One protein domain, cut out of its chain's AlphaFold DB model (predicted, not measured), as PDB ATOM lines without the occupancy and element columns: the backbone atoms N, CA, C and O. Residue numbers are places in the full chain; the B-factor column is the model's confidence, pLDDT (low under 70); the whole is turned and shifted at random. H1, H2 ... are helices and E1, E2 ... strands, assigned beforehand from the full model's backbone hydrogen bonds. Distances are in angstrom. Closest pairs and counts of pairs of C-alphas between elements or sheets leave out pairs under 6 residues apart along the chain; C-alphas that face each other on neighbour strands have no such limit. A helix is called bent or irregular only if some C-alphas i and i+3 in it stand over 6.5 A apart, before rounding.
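This is residues 51 to 125 of the 128 residues of an uncharacterized protein of Nocardia terpenica (UniProt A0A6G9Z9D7). Picture one strongly twisted sheet of four strands with a single helix, H1, over one face, and a long loop, residues 101 to 119, swinging out on the side away from that helix. The sheet runs E2, E1, E3, E4, all antiparallel. The printed part has 75 residues, with four named strands and one named helix in the order E1, E2, H1, E3, E4, and its class is mixed, helices and strands. It is compact, with a radius of gyration of the C-alphas of 12.0 A and spans of 37 by 29 by 17 A.

Find C-alpha 51 at (213.130, 198.434, 127.219); from there E1, residues 51 to 58, runs 23.4 A to C-alpha 58 at (191.133, 197.078, 119.350). E2, residues 65 to 73, comes back over 23.7 A and bends by 58 degrees at residue 70. Next comes H1, residues 77 to 87, 15.3 A long and not bent. Look then for E3, residues 95 to 100, 17.1 A long. E4, residues 120 to 124, covers 11.0 A and ends with C-alpha 124 at (192.664, 202.086, 128.422).

Start at the hairpin of E1 and E2, whose directions stand at 154 degrees; there N 53 and O 69 are 2.8 A apart, within hydrogen-bond range. On its other side E1 has E3 as its antiparallel neighbour at 160 degrees, with N 56 and O 97 at 2.8 A. E3 and E4 form the second hairpin, at 159 degrees, where N 98 and O 122 are 2.9 A apart. E2 and E4 are the edge strands and are apart. E2, H1 and E3 make a split strand-helix-strand unit, two strands running the same way with a helix between them in the chain and E1 between them in the sheet; its crossover is right-handed. H1 is on one face of the sheet, with 19 pairs of C-alphas within 10 A, an arrangement of two layers, the sheet being one and the helix on one of its faces the other. Look at Lys 85 and Val 124, the closest C-alphas of H1 and E4, at 6.4 A. H1 and E3 are near each other, with 6 pairs of C-alphas within 10 A. In H1 every O i to N i+4 pair is within hydrogen-bond range.

The two C-alphas farthest apart are those of Gly 61 and Val 75, at 36.8 A. The printed part has no cut. The link from E3 to E4, 19 residues, is long, and the one from E2 to H1 is tight. The mean pLDDT of the printed part is 93.0; look for values under 70 at residues 76 and 79, where the model's confidence is low.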
ATOM      1  N   ARG A  51     213.932 199.617 127.544       89.31
ATOM      2  CA  ARG A  51     213.130 198.434 127.219       89.31
ATOM      3  C   ARG A  51     212.253 198.703 126.004       89.31
ATOM      4  O   ARG A  51     212.051 199.840 125.596       89.31
ATOM      5  N   THR A  52     211.719 197.638 125.419       92.00
ATOM      6  CA  THR A  52     210.783 197.733 124.293       92.00
ATOM      7  C   THR A  52     209.360 197.472 124.772       92.00
ATOM      8  O   THR A  52     209.107 196.472 125.444       92.00
ATOM      9  N   LEU A  53     208.426 198.342 124.392       93.75
ATOM     10  CA  LEU A  53     206.993 198.164 124.602       93.75
ATOM     11  C   LEU A  53     206.322 197.545 123.375       93.75
ATOM     12  O   LEU A  53     206.692 197.798 122.226       93.75
ATOM     13  N   LEU A  54     205.275 196.778 123.641       96.81
ATOM     14  CA  LEU A  54     204.242 196.425 122.684       96.81
ATOM     15  C   LEU A  54     202.991 197.228 123.021       96.81
ATOM     16  O   LEU A  54     202.580 197.273 124.179       96.81
ATOM     17  N   ILE A  55     202.384 197.839 122.009       97.12
ATOM     18  CA  ILE A  55     201.088 198.510 122.099       97.12
ATOM     19  C   ILE A  55     200.117 197.717 121.238       97.12
ATOM     20  O   ILE A  55     200.318 197.622 120.031       97.12
ATOM     21  N   TRP A  56     199.071 197.165 121.839       98.56
ATOM     22  CA  TRP A  56     197.994 196.460 121.151       98.56
ATOM     23  C   TRP A  56     196.722 197.297 121.173       98.56
ATOM     24  O   TRP A  56     196.438 197.963 122.168       98.56
ATOM     25  N   ARG A  57     195.956 197.274 120.081       98.25
ATOM     26  CA  ARG A  57     194.752 198.088 119.910       98.25
ATOM     27  C   ARG A  57     193.619 197.303 119.268       98.25
ATOM     28  O   ARG A  57     193.784 196.749 118.181       98.25
ATOM     29  N   LYS A  58     192.451 197.397 119.896       98.38
ATOM     30  CA  LYS A  58     191.133 197.078 119.350       98.38
ATOM     31  C   LYS A  58     190.416 198.366 118.980       98.38
ATOM     32  O   LYS A  58     190.343 199.300 119.784       98.38
ATOM     33  N   GLN A  59     189.864 198.398 117.772       97.12
ATOM     34  CA  GLN A  59     189.066 199.513 117.269       97.12
ATOM     35  C   GLN A  59     187.838 198.971 116.522       97.12
ATOM     36  O   GLN A  59     187.967 197.991 115.783       97.12
ATOM     37  N   PRO A  60     186.653 199.590 116.661       97.25
ATOM     38  CA  PRO A  60     185.463 199.164 115.931       97.25
ATOM     39  C   PRO A  60     185.694 199.133 114.415       97.25
ATOM     40  O   PRO A  60     186.186 200.094 113.829       97.25
ATOM     41  N   GLY A  61     185.316 198.023 113.777       97.06
ATOM     42  CA  GLY A  61     185.394 197.864 112.322       97.06
ATOM     43  C   GLY A  61     186.791 197.582 111.758       97.06
ATOM     44  O   GLY A  61     186.909 197.419 110.548       97.06
ATOM     45  N   GLN A  62     187.822 197.483 112.602       97.12
ATOM     46  CA  GLN A  62     189.198 197.199 112.194       97.12
ATOM     47  C   GLN A  62     189.687 195.894 112.838       97.12
ATOM     48  O   GLN A  62     189.266 195.572 113.951       97.12
ATOM     49  N   PRO A  63     190.578 195.128 112.180       98.06
ATOM     50  CA  PRO A  63     191.239 194.013 112.841       98.06
ATOM     51  C   PRO A  63     192.121 194.537 113.975       98.06
ATOM     52  O   PRO A  63     192.778 195.572 113.827       98.06
ATOM     53  N   ASP A  64     192.178 193.785 115.074       98.44
ATOM     54  CA  ASP A  64     193.088 194.090 116.173       98.44
ATOM     55  C   ASP A  64     194.521 194.227 115.640       98.44
ATOM     56  O   ASP A  64     194.957 193.492 114.743       98.44
ATOM     57  N   SER A  65     195.250 195.203 116.166       98.44
ATOM     58  CA  SER A  65     196.564 195.595 115.664       98.44
ATOM     59  C   SER A  65     197.563 195.737 116.799       98.44
ATOM     60  O   SER A  65     197.183 195.909 117.954       98.44
ATOM     61  N   ALA A  66     198.850 195.668 116.466       98.12
ATOM     62  CA  ALA A  66     199.915 195.918 117.418       98.12
ATOM     63  C   ALA A  66     201.074 196.700 116.790       98.12
ATOM     64  O   ALA A  66     201.258 196.703 115.571       98.12
ATOM     65  N   LEU A  67     201.838 197.368 117.648       96.62
ATOM     66  CA  LEU A  67     203.031 198.145 117.332       96.62
ATOM     67  C   LEU A  67     204.113 197.847 118.372       96.62
ATOM     68  O   LEU A  67     203.824 197.744 119.563       96.62
ATOM     69  N   ARG A  68     205.363 197.784 117.920       95.19
ATOM     70  CA  ARG A  68     206.552 197.729 118.769       95.19
ATOM     71  C   ARG A  68     207.178 199.119 118.886       95.19
ATOM     72  O   ARG A  68     207.399 199.772 117.869       95.19
ATOM     73  N   VAL A  69     207.477 199.553 120.108       91.31
ATOM     74  CA  VAL A  69     208.124 200.841 120.402       91.31
ATOM     75  C   VAL A  69     209.376 200.582 121.239       91.31
ATOM     76  O   VAL A  69     209.274 200.081 122.357       91.31
ATOM     77  N   GLY A  70     210.550 200.855 120.668       87.62
ATOM     78  CA  GLY A  70     211.848 200.656 121.320       87.62
ATOM     79  C   GLY A  70     212.266 201.817 122.224       87.62
ATOM     80  O   GLY A  70     211.553 202.814 122.329       87.62
ATOM     81  N   ASP A  71     213.438 201.659 122.840       84.00
ATOM     82  CA  ASP A  71     214.192 202.708 123.544       84.00
ATOM     83  C   ASP A  71     213.403 203.432 124.651       84.00
ATOM     84  O   ASP A  71     213.538 204.633 124.881       84.00
ATOM     85  N   ILE A  72     212.545 202.687 125.358       83.12
ATOM     86  CA  ILE A  72     211.746 203.222 126.458       83.12
ATOM     87  C   ILE A  72     212.606 203.294 127.707       83.12
ATOM     88  O   ILE A  72     212.896 202.267 128.326       83.12
ATOM     89  N   ASP A  73     212.961 204.514 128.100       80.69
ATOM     90  CA  ASP A  73     213.634 204.770 129.365       80.69
ATOM     91  C   ASP A  73     212.738 204.371 130.547       80.69
ATOM     92  O   ASP A  73     211.725 205.009 130.859       80.69
ATOM     93  N   THR A  74     213.133 203.297 131.224       74.00
ATOM     94  CA  THR A  74     212.429 202.770 132.396       74.00
ATOM     95  C   THR A  74     212.428 203.738 133.576       74.00
ATOM     96  O   THR A  74     211.477 203.713 134.358       74.00
ATOM     97  N   VAL A  75     213.413 204.640 133.679       72.06
ATOM     98  CA  VAL A  75     213.479 205.656 134.744       72.06
ATOM     99  C   VAL A  75     212.341 206.669 134.601       72.06
ATOM    100  O   VAL A  75     211.731 207.068 135.593       72.06
ATOM    101  N   HIS A  76     211.989 207.023 133.364       69.06
ATOM    102  CA  HIS A  76     210.897 207.942 133.038       69.06
ATOM    103  C   HIS A  76     209.640 207.214 132.538       69.06
ATOM    104  O   HIS A  76     208.764 207.814 131.913       69.06
ATOM    105  N   CYS A  77     209.495 205.919 132.836       73.12
ATOM    106  CA  CYS A  77     208.370 205.132 132.336       73.12
ATOM    107  C   CYS A  77     207.022 205.595 132.902       73.12
ATOM    108  O   CYS A  77     206.034 205.605 132.174       73.12
ATOM    109  N   ALA A  78     206.951 205.989 134.178       72.69
ATOM    110  CA  ALA A  78     205.698 206.422 134.803       72.69
ATOM    111  C   ALA A  78     205.074 207.674 134.141       72.69
ATOM    112  O   ALA A  78     203.894 207.609 133.782       72.69
ATOM    113  N   PRO A  79     205.806 208.788 133.918       65.88
ATOM    114  CA  PRO A  79     205.248 209.935 133.201       65.88
ATOM    115  C   PRO A  79     204.908 209.601 131.743       65.88
ATOM    116  O   PRO A  79     203.826 209.960 131.286       65.88
ATOM    117  N   THR A  80     205.754 208.837 131.042       80.00
ATOM    118  CA  THR A  80     205.472 208.369 129.671       80.00
ATOM    119  C   THR A  80     204.186 207.545 129.607       80.00
ATOM    120  O   THR A  80     203.373 207.719 128.698       80.00
ATOM    121  N   LEU A  81     203.959 206.688 130.604       85.56
ATOM    122  CA  LEU A  81     202.761 205.870 130.705       85.56
ATOM    123  C   LEU A  81     201.506 206.714 130.926       85.56
ATOM    124  O   LEU A  81     200.466 206.425 130.339       85.56
ATOM    125  N   GLN A  82     201.589 207.751 131.759       88.00
ATOM    126  CA  GLN A  82     200.459 208.646 131.989       88.00
ATOM    127  C   GLN A  82     200.125 209.455 130.731       88.00
ATOM    128  O   GLN A  82     198.972 209.463 130.310       88.00
ATOM    129  N   THR A  83     201.131 210.044 130.072       88.88
ATOM    130  CA  THR A  83     200.943 210.746 128.793       88.88
ATOM    131  C   THR A  83     200.335 209.835 127.728       88.88
ATOM    132  O   THR A  83     199.443 210.260 126.999       88.88
ATOM    133  N   TRP A  84     200.770 208.572 127.661       91.81
ATOM    134  CA  TRP A  84     200.157 207.581 126.782       91.81
ATOM    135  C   TRP A  84     198.681 207.348 127.137       91.81
ATOM    136  O   TRP A  84     197.828 207.489 126.266       91.81
ATOM    137  N   LYS A  85     198.359 207.072 128.412       94.19
ATOM    138  CA  LYS A  85     196.974 206.840 128.865       94.19
ATOM    139  C   LYS A  85     196.043 208.006 128.538       94.19
ATOM    140  O   LYS A  85     194.886 207.784 128.187       94.19
ATOM    141  N   ASP A  86     196.538 209.232 128.664       94.50
ATOM    142  CA  ASP A  86     195.762 210.444 128.399       94.50
ATOM    143  C   ASP A  86     195.486 210.658 126.902       94.50
ATOM    144  O   ASP A  86     194.502 211.312 126.554       94.50
ATOM    145  N   GLY A  87     196.313 210.081 126.022       93.31
ATOM    146  CA  GLY A  87     196.147 210.137 124.568       93.31
ATOM    147  C   GLY A  87     195.302 209.013 123.959       93.31
ATOM    148  O   GLY A  87     194.948 209.099 122.784       93.31
ATOM    149  N   GLU A  88     194.979 207.960 124.710       96.25
ATOM    150  CA  GLU A  88     194.199 206.829 124.195       96.25
ATOM    151  C   GLU A  88     192.687 207.123 124.178       96.25
ATOM    152  O   GLU A  88     192.147 207.826 125.039       96.25
ATOM    153  N   SER A  89     191.982 206.576 123.177       93.81
ATOM    154  CA  SER A  89     190.530 206.763 123.048       93.81
ATOM    155  C   SER A  89     189.782 206.083 124.198       93.81
ATOM    156  O   SER A  89     190.101 204.968 124.614       93.81
ATOM    157  N   LYS A  90     188.744 206.766 124.683       95.38
ATOM    158  CA  LYS A  90     187.825 206.289 125.726       95.38
ATOM    159  C   LYS A  90     186.428 206.000 125.163       95.38
ATOM    160  O   LYS A  90     185.481 205.833 125.928       95.38
ATOM    161  N   ASP A  91     186.304 205.946 123.837       96.50
ATOM    162  CA  ASP A  91     185.043 205.701 123.141       96.50
ATOM    163  C   ASP A  91     184.657 204.216 123.187       96.50
ATOM    164  O   ASP A  91     185.502 203.326 123.301       96.50
ATOM    165  N   ALA A  92     183.361 203.922 123.075       97.12
ATOM    166  CA  ALA A  92     182.862 202.551 123.111       97.12
ATOM    167  C   ALA A  92     183.498 201.674 122.017       97.12
ATOM    168  O   ALA A  92     183.636 202.080 120.864       97.12
ATOM    169  N   GLY A  93     183.859 200.440 122.377       96.62
ATOM    170  CA  GLY A  93     184.473 199.487 121.449       96.62
ATOM    171  C   GLY A  93     185.985 199.659 121.256       96.62
ATOM    172  O   GLY A  93     186.593 198.816 120.599       96.62
ATOM    173  N   HIS A  94     186.601 200.685 121.852       98.06
ATOM    174  CA  HIS A  94     188.052 200.844 121.874       98.06
ATOM    175  C   HIS A  94     188.684 200.150 123.082       98.06
ATOM    176  O   HIS A  94     188.144 200.167 124.190       98.06
ATOM    177  N   CYS A  95     189.849 199.551 122.852       98.19
ATOM    178  CA  CYS A  95     190.741 199.101 123.910       98.19
ATOM    179  C   CYS A  95     192.186 199.190 123.440       98.19
ATOM    180  O   CYS A  95     192.526 198.652 122.387       98.19
ATOM    181  N   SER A  96     193.035 199.807 124.247       97.81
ATOM    182  CA  SER A  96     194.473 199.868 124.034       97.81
ATOM    183  C   SER A  96     195.174 199.247 125.229       97.81
ATOM    184  O   SER A  96     194.863 199.583 126.368       97.81
ATOM    185  N   LYS A  97     196.116 198.340 124.980       98.00
ATOM    186  CA  LYS A  97     196.894 197.643 126.009       98.00
ATOM    187  C   LYS A  97     198.372 197.822 125.734       98.00
ATOM    188  O   LYS A  97     198.780 197.821 124.573       98.00
ATOM    189  N   ILE A  98     199.170 197.918 126.788       96.44
ATOM    190  CA  ILE A  98     200.624 197.886 126.674       96.44
ATOM    191  C   ILE A  98     201.230 196.793 127.538       96.44
ATOM    192  O   ILE A  98     200.755 196.515 128.638       96.44
ATOM    193  N   ALA A  99     202.306 196.201 127.046       95.75
ATOM    194  CA  ALA A  99     203.114 195.233 127.770       95.75
ATOM    195  C   ALA A  99     204.574 195.376 127.344       95.75
ATOM    196  O   ALA A  99     204.871 195.964 126.301       95.75
ATOM    197  N   TRP A 100     205.499 194.828 128.124       94.62
ATOM    198  CA  TRP A 100     206.887 194.757 127.689       94.62
ATOM    199  C   TRP A 100     207.054 193.642 126.660       94.62
ATOM    200  O   TRP A 100     206.443 192.574 126.759       94.62
ATOM    201  N   ALA A 101     207.912 193.880 125.674       95.38
ATOM    202  CA  ALA A 101     208.224 192.895 124.648       95.38
ATOM    203  C   ALA A 101     208.920 191.651 125.217       95.38
ATOM    204  O   ALA A 101     208.629 190.547 124.768       95.38
ATOM    205  N   ASP A 102     209.808 191.822 126.201       93.94
ATOM    206  CA  ASP A 102     210.526 190.702 126.830       93.94
ATOM    207  C   ASP A 102     209.580 189.767 127.604       93.94
ATOM    208  O   ASP A 102     209.831 188.567 127.684       93.94
ATOM    209  N   ASP A 103     208.451 190.300 128.085       95.31
ATOM    210  CA  ASP A 103     207.393 189.542 128.768       95.31
ATOM    211  C   ASP A 103     206.414 188.885 127.762       95.31
ATOM    212  O   ASP A 103     205.500 188.151 128.132       95.31
ATOM    213  N   ASN A 104     206.618 189.120 126.459       96.94
ATOM    214  CA  ASN A 104     205.833 188.584 125.345       96.94
ATOM    215  C   ASN A 104     206.754 187.954 124.275       96.94
ATOM    216  O   ASN A 104     206.804 188.418 123.126       96.94
ATOM    217  N   PRO A 105     207.513 186.898 124.622       96.62
ATOM    218  CA  PRO A 105     208.497 186.309 123.722       96.62
ATOM    219  C   PRO A 105     207.839 185.748 122.455       96.62
ATOM    220  O   PRO A 105     206.852 185.016 122.510       96.62
ATOM    221  N   GLY A 106     208.405 186.082 121.293       96.44
ATOM    222  CA  GLY A 106     207.911 185.613 119.993       96.44
ATOM    223  C   GLY A 106     206.631 186.297 119.500       96.44
ATOM    224  O   GLY A 106     206.075 185.874 118.485       96.44
ATOM    225  N   TYR A 107     206.162 187.348 120.178       97.69
ATOM    226  CA  TYR A 107     204.989 188.098 119.742       97.69
ATOM    227  C   TYR A 107     205.188 188.707 118.344       97.69
ATOM    228  O   TYR A 107     206.205 189.350 118.082       97.69
ATOM    229  N   ASN A 108     204.200 188.519 117.464       97.69
ATOM    230  CA  ASN A 108     204.203 189.024 116.092       97.69
ATOM    231  C   ASN A 108     203.297 190.258 115.963       97.69
ATOM    232  O   ASN A 108     202.089 190.132 115.752       97.69
ATOM    233  N   GLU A 109     203.881 191.455 116.017       97.12
ATOM    234  CA  GLU A 109     203.160 192.728 115.866       97.12
ATOM    235  C   GLU A 109     202.488 192.915 114.487       97.12
ATOM    236  O   GLU A 109     201.542 193.695 114.328       97.12
ATOM    237  N   ASN A 110     202.940 192.164 113.481       97.69
ATOM    238  CA  ASN A 110     202.431 192.235 112.113       97.69
ATOM    239  C   ASN A 110     201.268 191.268 111.852       97.69
ATOM    240  O   ASN A 110     200.695 191.293 110.763       97.69
ATOM    241  N   ALA A 111     200.886 190.435 112.827       98.12
ATOM    242  CA  ALA A 111     199.722 189.562 112.705       98.12
ATOM    243  C   ALA A 111     198.430 190.379 112.514       98.12
ATOM    244  O   ALA A 111     198.267 191.464 113.080       98.12
ATOM    245  N   ARG A 112     197.510 189.869 111.688       96.94
ATOM    246  CA  ARG A 112     196.206 190.490 111.408       96.94
ATOM    247  C   ARG A 112     195.109 189.413 111.468       96.94
ATOM    248  O   ARG A 112     195.020 188.623 110.530       96.94
ATOM    249  N   PRO A 113     194.288 189.365 112.535       97.50
ATOM    250  CA  PRO A 113     194.347 190.220 113.727       97.50
ATOM    251  C   PRO A 113     195.582 189.934 114.597       97.50
ATOM    252  O   PRO A 113     196.101 188.817 114.616       97.50
ATOM    253  N   ALA A 114     196.052 190.949 115.318       98.38
ATOM    254  CA  ALA A 114     197.093 190.801 116.326       98.38
ATOM    255  C   ALA A 114     196.518 190.120 117.576       98.38
ATOM    256  O   ALA A 114     195.471 190.526 118.083       98.38
ATOM    257  N   ALA A 115     197.204 189.097 118.086       98.06
ATOM    258  CA  ALA A 115     196.786 188.409 119.305       98.06
ATOM    259  C   ALA A 115     196.848 189.353 120.528       98.06
ATOM    260  O   ALA A 115     197.689 190.253 120.542       98.06
ATOM    261  N   PRO A 116     196.012 189.168 121.562       96.44
ATOM    262  CA  PRO A 116     196.128 189.932 122.806       96.44
ATOM    263  C   PRO A 116     197.516 189.800 123.457       96.44
ATOM    264  O   PRO A 116     198.180 188.774 123.310       96.44
ATOM    265  N   LEU A 117     197.943 190.839 124.180       97.62
ATOM    266  CA  LEU A 117     199.197 190.840 124.944       97.62
ATOM    267  C   LEU A 117     199.059 190.040 126.247       97.62
ATOM    268  O   LEU A 117     197.994 190.035 126.865       97.62
ATOM    269  N   ASN A 118     200.159 189.433 126.683       95.50
ATOM    270  CA  ASN A 118     200.348 188.900 128.033       95.50
ATOM    271  C   ASN A 118     201.037 189.954 128.916       95.50
ATOM    272  O   ASN A 118     201.641 190.889 128.390       95.50
ATOM    273  N   GLU A 119     200.964 189.794 130.241       95.44
ATOM    274  CA  GLU A 119     201.641 190.673 131.216       95.44
ATOM    275  C   GLU A 119     201.375 192.172 130.961       95.44
ATOM    276  O   GLU A 119     202.280 193.000 130.825       95.44
ATOM    277  N   VAL A 120     200.090 192.518 130.833       96.25
ATOM    278  CA  VAL A 120     199.640 193.883 130.541       96.25
ATOM    279  C   VAL A 120     200.015 194.820 131.692       96.25
ATOM    280  O   VAL A 120     199.571 194.648 132.823       96.25
ATOM    281  N   ILE A 121     200.799 195.852 131.381       94.00
ATOM    282  CA  ILE A 121     201.227 196.897 132.325       94.00
ATOM    283  C   ILE A 121     200.098 197.906 132.542       94.00
ATOM    284  O   ILE A 121     199.901 198.431 133.638       94.00
ATOM    285  N   ALA A 122     199.385 198.231 131.464       94.44
ATOM    286  CA  ALA A 122     198.275 199.163 131.489       94.44
ATOM    287  C   ALA A 122     197.331 198.937 130.314       94.44
ATOM    288  O   ALA A 122     197.744 198.537 129.223       94.44
ATOM    289  N   GLU A 123     196.073 199.287 130.540       97.12
ATOM    290  CA  GLU A 123     195.031 199.277 129.530       97.12
ATOM    291  C   GLU A 123     194.127 200.506 129.655       97.12
ATOM    292  O   GLU A 123     193.976 201.077 130.739       97.12
ATOM    293  N   VAL A 124     193.576 200.946 128.524       97.88
ATOM    294  CA  VAL A 124     192.664 202.086 128.422       97.88
ATOM    295  C   VAL A 124     191.570 201.764 127.415       97.88
ATOM    296  O   VAL A 124     191.855 201.362 126.290       97.88
ATOM    297  N   GLY A 125     190.323 201.998 127.809       97.19
ATOM    298  CA  GLY A 125     189.166 201.960 126.921       97.19
ATOM    299  C   GLY A 125     188.048 201.043 127.436       97.19
ATOM    300  O   GLY A 125     188.315 200.130 128.213       97.19
TER     301      GLY A 125